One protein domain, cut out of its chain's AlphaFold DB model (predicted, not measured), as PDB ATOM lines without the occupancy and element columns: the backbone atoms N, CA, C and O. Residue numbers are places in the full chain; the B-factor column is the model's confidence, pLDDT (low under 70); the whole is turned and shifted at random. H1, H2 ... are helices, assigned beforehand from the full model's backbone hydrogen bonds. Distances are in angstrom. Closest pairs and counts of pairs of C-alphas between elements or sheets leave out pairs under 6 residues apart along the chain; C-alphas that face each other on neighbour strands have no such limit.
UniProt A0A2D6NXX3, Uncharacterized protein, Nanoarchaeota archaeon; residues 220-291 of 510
ATOM      1  N   GLY A 220      17.960   6.013 -10.346       47.41
ATOM      2  CA  GLY A 220      18.572   5.618 -11.637       47.41
ATOM      3  C   GLY A 220      19.067   4.168 -11.813       47.41
ATOM      4  O   GLY A 220      19.354   3.756 -12.932       47.41
ATOM      5  N   VAL A 221      19.143   3.388 -10.737       53.06
ATOM      6  CA  VAL A 221      19.577   1.985 -10.695       53.06
ATOM      7  C   VAL A 221      18.362   1.043 -10.696       53.06
ATOM      8  O   VAL A 221      18.496  -0.137 -11.008       53.06
ATOM      9  N   SER A 222      17.153   1.555 -10.425       56.41
ATOM     10  CA  SER A 222      15.911   0.766 -10.348       56.41
ATOM     11  C   SER A 222      15.527   0.091 -11.667       56.41
ATOM     12  O   SER A 222      14.989  -1.015 -11.643       56.41
ATOM     13  N   ASN A 223      15.847   0.715 -12.804       56.81
ATOM     14  CA  ASN A 223      15.457   0.196 -14.118       56.81
ATOM     15  C   ASN A 223      16.303  -1.013 -14.542       56.81
ATOM     16  O   ASN A 223      15.807  -1.891 -15.238       56.81
ATOM     17  N   TYR A 224      17.551  -1.112 -14.070       64.62
ATOM     18  CA  TYR A 224      18.432  -2.241 -14.395       64.62
ATOM     19  C   TYR A 224      17.960  -3.547 -13.749       64.62
ATOM     20  O   TYR A 224      18.043  -4.612 -14.353       64.62
ATOM     21  N   VAL A 225      17.425  -3.458 -12.529       77.12
ATOM     22  CA  VAL A 225      16.953  -4.628 -11.770       77.12
ATOM     23  C   VAL A 225      15.611  -5.141 -12.300       77.12
ATOM     24  O   VAL A 225      15.264  -6.294 -12.071       77.12
ATOM     25  N   GLY A 226      14.847  -4.297 -13.001       87.94
ATOM     26  CA  GLY A 226      13.575  -4.696 -13.603       87.94
ATOM     27  C   GLY A 226      13.749  -5.673 -14.767       87.94
ATOM     28  O   GLY A 226      12.965  -6.612 -14.908       87.94
ATOM     29  N   PHE A 227      14.812  -5.484 -15.553       95.50
ATOM     30  CA  PHE A 227      15.055  -6.271 -16.756       95.50
ATOM     31  C   PHE A 227      15.796  -7.585 -16.520       95.50
ATOM     32  O   PHE A 227      15.526  -8.517 -17.261       95.50
ATOM     33  N   ASP A 228      16.660  -7.699 -15.507       95.88
ATOM     34  CA  ASP A 228      17.284  -8.976 -15.106       95.88
ATOM     35  C   ASP A 228      16.309  -9.789 -14.233       95.88
ATOM     36  O   ASP A 228      16.349  -9.812 -12.997       95.88
ATOM     37  N   SER A 229      15.338 -10.386 -14.912       94.75
ATOM     38  CA  SER A 229      14.183 -11.062 -14.339       94.75
ATOM     39  C   SER A 229      14.528 -12.397 -13.684       94.75
ATOM     40  O   SER A 229      13.880 -12.781 -12.701       94.75
ATOM     41  N   ASP A 230      15.538 -13.095 -14.207       94.38
ATOM     42  CA  ASP A 230      16.047 -14.340 -13.632       94.38
ATOM     43  C   ASP A 230      17.188 -14.109 -12.621       94.38
ATOM     44  O   ASP A 230      17.555 -15.034 -11.887       94.38
ATOM     45  N   LYS A 231      17.640 -12.853 -12.478       94.88
ATOM     46  CA  LYS A 231      18.645 -12.384 -11.514       94.88
ATOM     47  C   LYS A 231      19.996 -13.056 -11.715       94.88
ATOM     48  O   LYS A 231      20.722 -13.294 -10.740       94.88
ATOM     49  N   ASN A 232      20.322 -13.399 -12.957       94.62
ATOM     50  CA  ASN A 232      21.593 -14.018 -13.300       94.62
ATOM     51  C   ASN A 232      22.746 -12.995 -13.380       94.62
ATOM     52  O   ASN A 232      23.907 -13.393 -13.498       94.62
ATOM     53  N   GLY A 233      22.446 -11.697 -13.238       95.50
ATOM     54  CA  GLY A 233      23.414 -10.609 -13.303       95.50
ATOM     55  C   GLY A 233      23.656 -10.082 -14.704       95.50
ATOM     56  O   GLY A 233      24.649  -9.386 -14.921       95.50
ATOM     57  N   LYS A 234      22.806 -10.416 -15.668       96.75
ATOM     58  CA  LYS A 234      22.940  -9.988 -17.051       96.75
ATOM     59  C   LYS A 234      21.570  -9.902 -17.692       96.75
ATOM     60  O   LYS A 234      20.795 -10.832 -17.596       96.75
ATOM     61  N   ILE A 235      21.319  -8.812 -18.410       96.56
ATOM     62  CA  ILE A 235      20.090  -8.676 -19.194       96.56
ATOM     63  C   ILE A 235      20.313  -9.399 -20.515       96.56
ATOM     64  O   ILE A 235      21.019  -8.892 -21.392       96.56
ATOM     65  N   ASP A 236      19.763 -10.598 -20.666       97.44
ATOM     66  CA  ASP A 236      20.000 -11.422 -21.848       97.44
ATOM     67  C   ASP A 236      18.726 -12.024 -22.462       97.44
ATOM     68  O   ASP A 236      17.615 -11.505 -22.329       97.44
ATOM     69  N   PHE A 237      18.890 -13.063 -23.282       97.94
ATOM     70  CA  PHE A 237      17.778 -13.676 -23.999       97.94
ATOM     71  C   PHE A 237      16.769 -14.350 -23.058       97.94
ATOM     72  O   PHE A 237      15.585 -14.402 -23.386       97.94
ATOM     73  N   SER A 238      17.218 -14.846 -21.901       97.69
ATOM     74  CA  SER A 238      16.345 -15.401 -20.863       97.69
ATOM     75  C   SER A 238      15.349 -14.340 -20.387       97.69
ATOM     76  O   SER A 238      14.133 -14.563 -20.391       97.69
ATOM     77  N   ASP A 239      15.848 -13.132 -20.129       97.62
ATOM     78  CA  ASP A 239      15.031 -11.989 -19.734       97.62
ATOM     79  C   ASP A 239      14.114 -11.498 -20.836       97.62
ATOM     80  O   ASP A 239      12.961 -11.156 -20.582       97.62
ATOM     81  N   PHE A 240      14.586 -11.519 -22.083       97.81
ATOM     82  CA  PHE A 240      13.743 -11.190 -23.224       97.81
ATOM     83  C   PHE A 240      12.535 -12.133 -23.313       97.81
ATOM     84  O   PHE A 240      11.413 -11.683 -23.543       97.81
ATOM     85  N   LEU A 241      12.726 -13.440 -23.097       97.69
ATOM     86  CA  LEU A 241      11.612 -14.393 -23.074       97.69
ATOM     87  C   LEU A 241      10.641 -14.102 -21.923       97.69
ATOM     88  O   LEU A 241       9.425 -14.199 -22.104       97.69
ATOM     89  N   ALA A 242      11.153 -13.717 -20.753       97.50
ATOM     90  CA  ALA A 242      10.322 -13.326 -19.622       97.50
ATOM     91  C   ALA A 242       9.533 -12.029 -19.896       97.50
ATOM     92  O   ALA A 242       8.334 -11.979 -19.601       97.50
ATOM     93  N   PHE A 243      10.168 -11.033 -20.522       97.56
ATOM     94  CA  PHE A 243       9.540  -9.796 -20.988       97.56
ATOM     95  C   PHE A 243       8.411 -10.098 -21.979       97.56
ATOM     96  O   PHE A 243       7.279  -9.666 -21.781       97.56
ATOM     97  N   MET A 244       8.669 -10.932 -22.993       97.69
ATOM     98  CA  MET A 244       7.680 -11.294 -24.017       97.69
ATOM     99  C   MET A 244       6.451 -12.021 -23.459       97.69
ATOM    100  O   MET A 244       5.365 -11.879 -24.014       97.69
ATOM    101  N   ASN A 245       6.590 -12.768 -22.361       97.69
ATOM    102  CA  ASN A 245       5.446 -13.387 -21.679       97.69
ATOM    103  C   ASN A 245       4.534 -12.362 -20.980       97.69
ATOM    104  O   ASN A 245       3.385 -12.678 -20.674       97.69
ATOM    105  N   SER A 246       5.047 -11.155 -20.736       97.75
ATOM    106  CA  SER A 246       4.342 -10.052 -20.074       97.75
ATOM    107  C   SER A 246       3.994  -8.914 -21.046       97.75
ATOM    108  O   SER A 246       3.336  -7.959 -20.653       97.75
ATOM    109  N   TYR A 247       4.425  -8.993 -22.308       97.69
ATOM    110  CA  TYR A 247       4.164  -7.977 -23.327       97.69
ATOM    111  C   TYR A 247       2.670  -7.887 -23.669       97.69
ATOM    112  O   TYR A 247       2.000  -8.917 -23.762       97.69
ATOM    113  N   ASP A 248       2.181  -6.671 -23.927       97.94
ATOM    114  CA  ASP A 248       0.763  -6.341 -24.152       97.94
ATOM    115  C   ASP A 248      -0.114  -6.607 -22.914       97.94
ATOM    116  O   ASP A 248      -1.302  -6.884 -23.061       97.94
ATOM    117  N   SER A 249       0.471  -6.571 -21.705       98.38
ATOM    118  CA  SER A 249      -0.291  -6.667 -20.454       98.38
ATOM    119  C   SER A 249      -0.410  -5.332 -19.736       98.38
ATOM    120  O   SER A 249       0.484  -4.486 -19.801       98.38
ATOM    121  N   SER A 250      -1.512  -5.157 -19.018       98.31
ATOM    122  CA  SER A 250      -1.801  -3.953 -18.237       98.31
ATOM    123  C   SER A 250      -1.814  -4.244 -16.740       98.31
ATOM    124  O   SER A 250      -2.088  -5.359 -16.290       98.31
ATOM    125  N   ARG A 251      -1.553  -3.215 -15.931       97.81
ATOM    126  CA  ARG A 251      -1.548  -3.310 -14.469       97.81
ATOM    127  C   ARG A 251      -2.861  -3.912 -13.961       97.81
ATOM    128  O   ARG A 251      -3.928  -3.323 -14.111       97.81
ATOM    129  N   GLY A 252      -2.749  -5.059 -13.294       96.56
ATOM    130  CA  GLY A 252      -3.880  -5.824 -12.761       96.56
ATOM    131  C   GLY A 252      -4.153  -7.138 -13.494       96.56
ATOM    132  O   GLY A 252      -4.918  -7.949 -12.981       96.56
ATOM    133  N   GLU A 253      -3.520  -7.376 -14.642       97.62
ATOM    134  CA  GLU A 253      -3.564  -8.671 -15.323       97.62
ATOM    135  C   GLU A 253      -2.561  -9.664 -14.711       97.62
ATOM    136  O   GLU A 253      -1.492  -9.277 -14.239       97.62
ATOM    137  N   ASP A 254      -2.886 -10.962 -14.732       97.56
ATOM    138  CA  ASP A 254      -2.071 -12.015 -14.101       97.56
ATOM    139  C   ASP A 254      -0.650 -12.122 -14.686       97.56
ATOM    140  O   ASP A 254       0.284 -12.558 -14.012       97.56
ATOM    141  N   ASN A 255      -0.482 -11.742 -15.954       95.56
ATOM    142  CA  ASN A 255       0.799 -11.739 -16.656       95.56
ATOM    143  C   ASN A 255       1.545 -10.397 -16.563       95.56
ATOM    144  O   ASN A 255       2.671 -10.320 -17.053       95.56
ATOM    145  N   TYR A 256       0.977  -9.375 -15.918       97.69
ATOM    146  CA  TYR A 256       1.659  -8.100 -15.723       97.69
ATOM    147  C   TYR A 256       2.747  -8.221 -14.656       97.69
ATOM    148  O   TYR A 256       2.501  -8.585 -13.502       97.69
ATOM    149  N   LYS A 257       3.978  -7.864 -15.030       96.88
ATOM    150  CA  LYS A 257       5.118  -7.794 -14.116       96.88
ATOM    151  C   LYS A 257       5.657  -6.376 -14.058       96.88
ATOM    152  O   LYS A 257       6.279  -5.913 -15.003       96.88
ATOM    153  N   ASN A 258       5.526  -5.744 -12.894       95.94
ATOM    154  CA  ASN A 258       5.988  -4.371 -12.666       95.94
ATOM    155  C   ASN A 258       7.478  -4.147 -12.994       95.94
ATOM    156  O   ASN A 258       7.874  -3.024 -13.249       95.94
ATOM    157  N   GLY A 259       8.312  -5.195 -12.985       94.38
ATOM    158  CA  GLY A 259       9.717  -5.085 -13.397       94.38
ATOM    159  C   GLY A 259       9.917  -4.794 -14.889       94.38
ATOM    160  O   GLY A 259      10.974  -4.304 -15.263       94.38
ATOM    161  N   PHE A 260       8.919  -5.067 -15.733       97.12
ATOM    162  CA  PHE A 260       8.995  -4.848 -17.177       97.12
ATOM    163  C   PHE A 260       8.315  -3.555 -17.649       97.12
ATOM    164  O   PHE A 260       8.649  -3.098 -18.734       97.12
ATOM    165  N   ASP A 261       7.435  -2.951 -16.843       97.38
ATOM    166  CA  ASP A 261       6.840  -1.622 -17.081       97.38
ATOM    167  C   ASP A 261       7.843  -0.538 -16.652       97.38
ATOM    168  O   ASP A 261       7.892  -0.088 -15.507       97.38
ATOM    169  N   SER A 262       8.743  -0.204 -17.568       95.00
ATOM    170  CA  SER A 262       9.968   0.554 -17.307       95.00
ATOM    171  C   SER A 262       9.766   2.057 -17.391       95.00
ATOM    172  O   SER A 262      10.521   2.819 -16.780       95.00
ATOM    173  N   ASP A 263       8.755   2.497 -18.138       95.25
ATOM    174  CA  ASP A 263       8.300   3.884 -18.114       95.25
ATOM    175  C   ASP A 263       7.215   4.138 -17.039       95.25
ATOM    176  O   ASP A 263       6.849   5.295 -16.806       95.25
ATOM    177  N   ASN A 264       6.813   3.094 -16.298       96.00
ATOM    178  CA  ASN A 264       5.809   3.096 -15.228       96.00
ATOM    179  C   ASN A 264       4.438   3.625 -15.680       96.00
ATOM    180  O   ASN A 264       3.691   4.195 -14.868       96.00
ATOM    181  N   ASN A 265       4.099   3.473 -16.961       96.75
ATOM    182  CA  ASN A 265       2.841   3.959 -17.515       96.75
ATOM    183  C   ASN A 265       1.639   3.049 -17.177       96.75
ATOM    184  O   ASN A 265       0.491   3.468 -17.345       96.75
ATOM    185  N   GLY A 266       1.884   1.867 -16.601       97.19
ATOM    186  CA  GLY A 266       0.862   0.894 -16.222       97.19
ATOM    187  C   GLY A 266       0.583  -0.170 -17.284       97.19
ATOM    188  O   GLY A 266      -0.294  -1.004 -17.065       97.19
ATOM    189  N   GLU A 267       1.305  -0.170 -18.395       98.25
ATOM    190  CA  GLU A 267       1.214  -1.114 -19.506       98.25
ATOM    191  C   GLU A 267       2.629  -1.616 -19.830       98.25
ATOM    192  O   GLU A 267       3.605  -0.918 -19.602       98.25
ATOM    193  N   ILE A 268       2.765  -2.859 -20.300       97.88
ATOM    194  CA  ILE A 268       4.043  -3.397 -20.786       97.88
ATOM    195  C   ILE A 268       3.941  -3.467 -22.300       97.88
ATOM    196  O   ILE A 268       3.420  -4.437 -22.856       97.88
ATOM    197  N   GLU A 269       4.413  -2.433 -22.981       98.06
ATOM    198  CA  GLU A 269       4.195  -2.259 -24.411       98.06
ATOM    199  C   GLU A 269       5.491  -1.981 -25.189       98.06
ATOM    200  O   GLU A 269       6.605  -2.350 -24.806       98.06
ATOM    201  N   PHE A 270       5.360  -1.415 -26.391       98.06
ATOM    202  CA  PHE A 270       6.510  -1.167 -27.255       98.06
ATOM    203  C   PHE A 270       7.476  -0.115 -26.685       98.06
ATOM    204  O   PHE A 270       8.670  -0.197 -26.972       98.06
ATOM    205  N   SER A 271       6.999   0.853 -25.894       97.62
ATOM    206  CA  SER A 271       7.874   1.824 -25.222       97.62
ATOM    207  C   SER A 271       8.836   1.124 -24.257       97.62
ATOM    208  O   SER A 271      10.042   1.369 -24.329       97.62
ATOM    209  N   ASP A 272       8.342   0.178 -23.459       97.62
ATOM    210  CA  ASP A 272       9.152  -0.636 -22.547       97.62
ATOM    211  C   ASP A 272      10.139  -1.523 -23.285       97.62
ATOM    212  O   ASP A 272      11.295  -1.644 -22.883       97.62
ATOM    213  N   PHE A 273       9.728  -2.089 -24.424       97.62
ATOM    214  CA  PHE A 273      10.632  -2.870 -25.264       97.62
ATOM    215  C   PHE A 273      11.825  -2.035 -25.754       97.62
ATOM    216  O   PHE A 273      12.950  -2.534 -25.801       97.62
ATOM    217  N   LEU A 274      11.615  -0.760 -26.106       97.44
ATOM    218  CA  LEU A 274      12.715   0.123 -26.506       97.44
ATOM    219  C   LEU A 274      13.678   0.407 -25.349       97.44
ATOM    220  O   LEU A 274      14.872   0.566 -25.600       97.44
ATOM    221  N   LEU A 275      13.178   0.465 -24.113       96.38
ATOM    222  CA  LEU A 275      14.004   0.601 -22.914       96.38
ATOM    223  C   LEU A 275      14.767  -0.700 -22.629       96.38
ATOM    224  O   LEU A 275      15.982  -0.659 -22.459       96.38
ATOM    225  N   PHE A 276      14.102  -1.856 -22.705       96.62
ATOM    226  CA  PHE A 276      14.735  -3.172 -22.577       96.62
ATOM    227  C   PHE A 276      15.869  -3.350 -23.594       96.62
ATOM    228  O   PHE A 276      16.986  -3.724 -23.246       96.62
ATOM    229  N   ALA A 277      15.619  -3.023 -24.864       96.88
ATOM    230  CA  ALA A 277      16.597  -3.170 -25.939       96.88
ATOM    231  C   ALA A 277      17.839  -2.276 -25.763       96.88
ATOM    232  O   ALA A 277      18.914  -2.631 -26.244       96.88
ATOM    233  N   GLN A 278      17.715  -1.133 -25.078       96.50
ATOM    234  CA  GLN A 278      18.857  -0.270 -24.737       96.50
ATOM    235  C   GLN A 278      19.739  -0.867 -23.636       96.50
ATOM    236  O   GLN A 278      20.920  -0.520 -23.539       96.50
ATOM    237  N   GLU A 279      19.170  -1.750 -22.821       96.12
ATOM    238  CA  GLU A 279      19.832  -2.407 -21.698       96.12
ATOM    239  C   GLU A 279      20.287  -3.839 -22.027       96.12
ATOM    240  O   GLU A 279      21.128  -4.401 -21.328       96.12
ATOM    241  N   TYR A 280      19.804  -4.412 -23.134       96.38
ATOM    242  CA  TYR A 280      20.136  -5.769 -23.559       96.38
ATOM    243  C   TYR A 280      21.645  -5.990 -23.732       96.38
ATOM    244  O   TYR A 280      22.346  -5.250 -24.427       96.38
ATOM    245  N   GLY A 281      22.136  -7.072 -23.134       95.56
ATOM    246  CA  GLY A 281      23.531  -7.487 -23.148       95.56
ATOM    247  C   GLY A 281      24.402  -6.826 -22.079       95.56
ATOM    248  O   GLY A 281      25.583  -7.169 -22.006       95.56
ATOM    249  N   LYS A 282      23.862  -5.912 -21.263       97.00
ATOM    250  CA  LYS A 282      24.599  -5.312 -20.146       97.00
ATOM    251  C   LYS A 282      24.619  -6.244 -18.937       97.00
ATOM    252  O   LYS A 282      23.628  -6.908 -18.632       97.00
ATOM    253  N   ASP A 283      25.747  -6.244 -18.234       95.50
ATOM    254  CA  ASP A 283      25.873  -6.891 -16.932       95.50
ATOM    255  C   ASP A 283      25.202  -6.012 -15.867       95.50
ATOM    256  O   ASP A 283      25.432  -4.799 -15.796       95.50
ATOM    257  N   VAL A 284      24.373  -6.624 -15.032       92.94
ATOM    258  CA  VAL A 284      23.728  -5.986 -13.887       92.94
ATOM    259  C   VAL A 284      24.557  -6.309 -12.648       92.94
ATOM    260  O   VAL A 284      24.894  -7.474 -12.428       92.94
ATOM    261  N   PRO A 285      24.907  -5.318 -11.807       88.75
ATOM    262  CA  PRO A 285      25.588  -5.586 -10.551       88.75
ATOM    263  C   PRO A 285      24.757  -6.558  -9.710       88.75
ATOM    264  O   PRO A 285      23.730  -6.187  -9.140       88.75
ATOM    265  N   ILE A 286      25.198  -7.815  -9.628       85.75
ATOM    266  CA  ILE A 286      24.589  -8.787  -8.726       85.75
ATOM    267  C   ILE A 286      24.864  -8.265  -7.322       85.75
ATOM    268  O   ILE A 286      26.010  -8.274  -6.862       85.75
ATOM    269  N   TYR A 287      23.825  -7.812  -6.623       69.12
ATOM    270  CA  TYR A 287      23.914  -7.590  -5.188       69.12
ATOM    271  C   TYR A 287      24.114  -8.956  -4.536       69.12
ATOM    272  O   TYR A 287      23.159  -9.669  -4.220       69.12
ATOM    273  N   ALA A 288      25.381  -9.354  -4.404       53.25
ATOM    274  CA  ALA A 288      25.760 -10.557  -3.699       53.25
ATOM    275  C   ALA A 288      25.152 -10.464  -2.301       53.25
ATOM    276  O   ALA A 288      25.431  -9.538  -1.540       53.25
ATOM    277  N   LYS A 289      24.274 -11.416  -1.983       53.28
ATOM    278  CA  LYS A 289      23.735 -11.572  -0.634       53.28
ATOM    279  C   LYS A 289      24.945 -11.622   0.313       53.28
ATOM    280  O   LYS A 289      25.814 -12.465   0.066       53.28
ATOM    281  N   PRO A 290      25.050 -10.743   1.330       43.41
ATOM    282  CA  PRO A 290      26.223 -10.717   2.196       43.41
ATOM    283  C   PRO A 290      26.462 -12.117   2.754       43.41
ATOM    284  O   PRO A 290      25.520 -12.809   3.170       43.41
ATOM    285  N   LYS A 291      27.716 -12.575   2.690       49.53
ATOM    286  CA  LYS A 291      28.077 -13.890   3.219       49.53
ATOM    287  C   LYS A 291      27.772 -13.879   4.714       49.53
ATOM    288  O   LYS A 291      28.095 -12.933   5.423       49.53
TER     289      LYS A 291
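What this domain is: This is residues 220 to 291 of the 510 residues of an uncharacterized protein of Nanoarchaeota archaeon (UniProt A0A2D6NXX3). With little regular structure, two helices, H2 and H3, run side by side in roughly opposite directions, and short H1 stands crosswise to both; a long loop, residues 247 to 269, joins H2 to H3 and folds back in toward the middle, its C-alphas 4 to 17 A from the mean of all C-alphas. The tail, residues 280 to 291, leads away from this body. The 72 printed residues have three named helices, H1, H2, H3 in order, and no named strand; the class is all helix, with 26 residues in named elements. The whole is compact, radius of gyration of the C-alphas 12.0 A, but elongated, 37 by 23 by 23 A.

How they stand to each other: H2, residues 237 to 246, and H3, residues 270 to 279, are near each other, with 8 pairs of C-alphas within 10 A. H1, residues 222 to 227, is close to H2 but not clearly touching, about perpendicular at 86 degrees; the closest C-alphas, of Phe 227 and Asp 239, are 6.4 A apart. H1 only just touches H3, with 3 pairs of C-alphas within 8 A, the closest those of Phe 227 and Phe 276 at 6.6 A. Every O i to N i+4 pair is within hydrogen-bond range in H3, 5 of 6 in H2 and 0 of 2 in H1, which has 1 of 3 O i to N i+3 pairs.

Where its parts are: H2 and H3 each measure 14.5 A, H1 9.6 A. C-alpha 222 is at (15.911, 0.766, -10.348), C-alpha 279 at (19.832, -2.407, -21.698).

The domain as a whole: The farthest C-alphas, of Phe 270 and Lys 291, are 39.4 A apart. The printed part has no cut; the link from H2 to H3 is long. Residues 220 to 224 and 287 to 291 have pLDDT under 70.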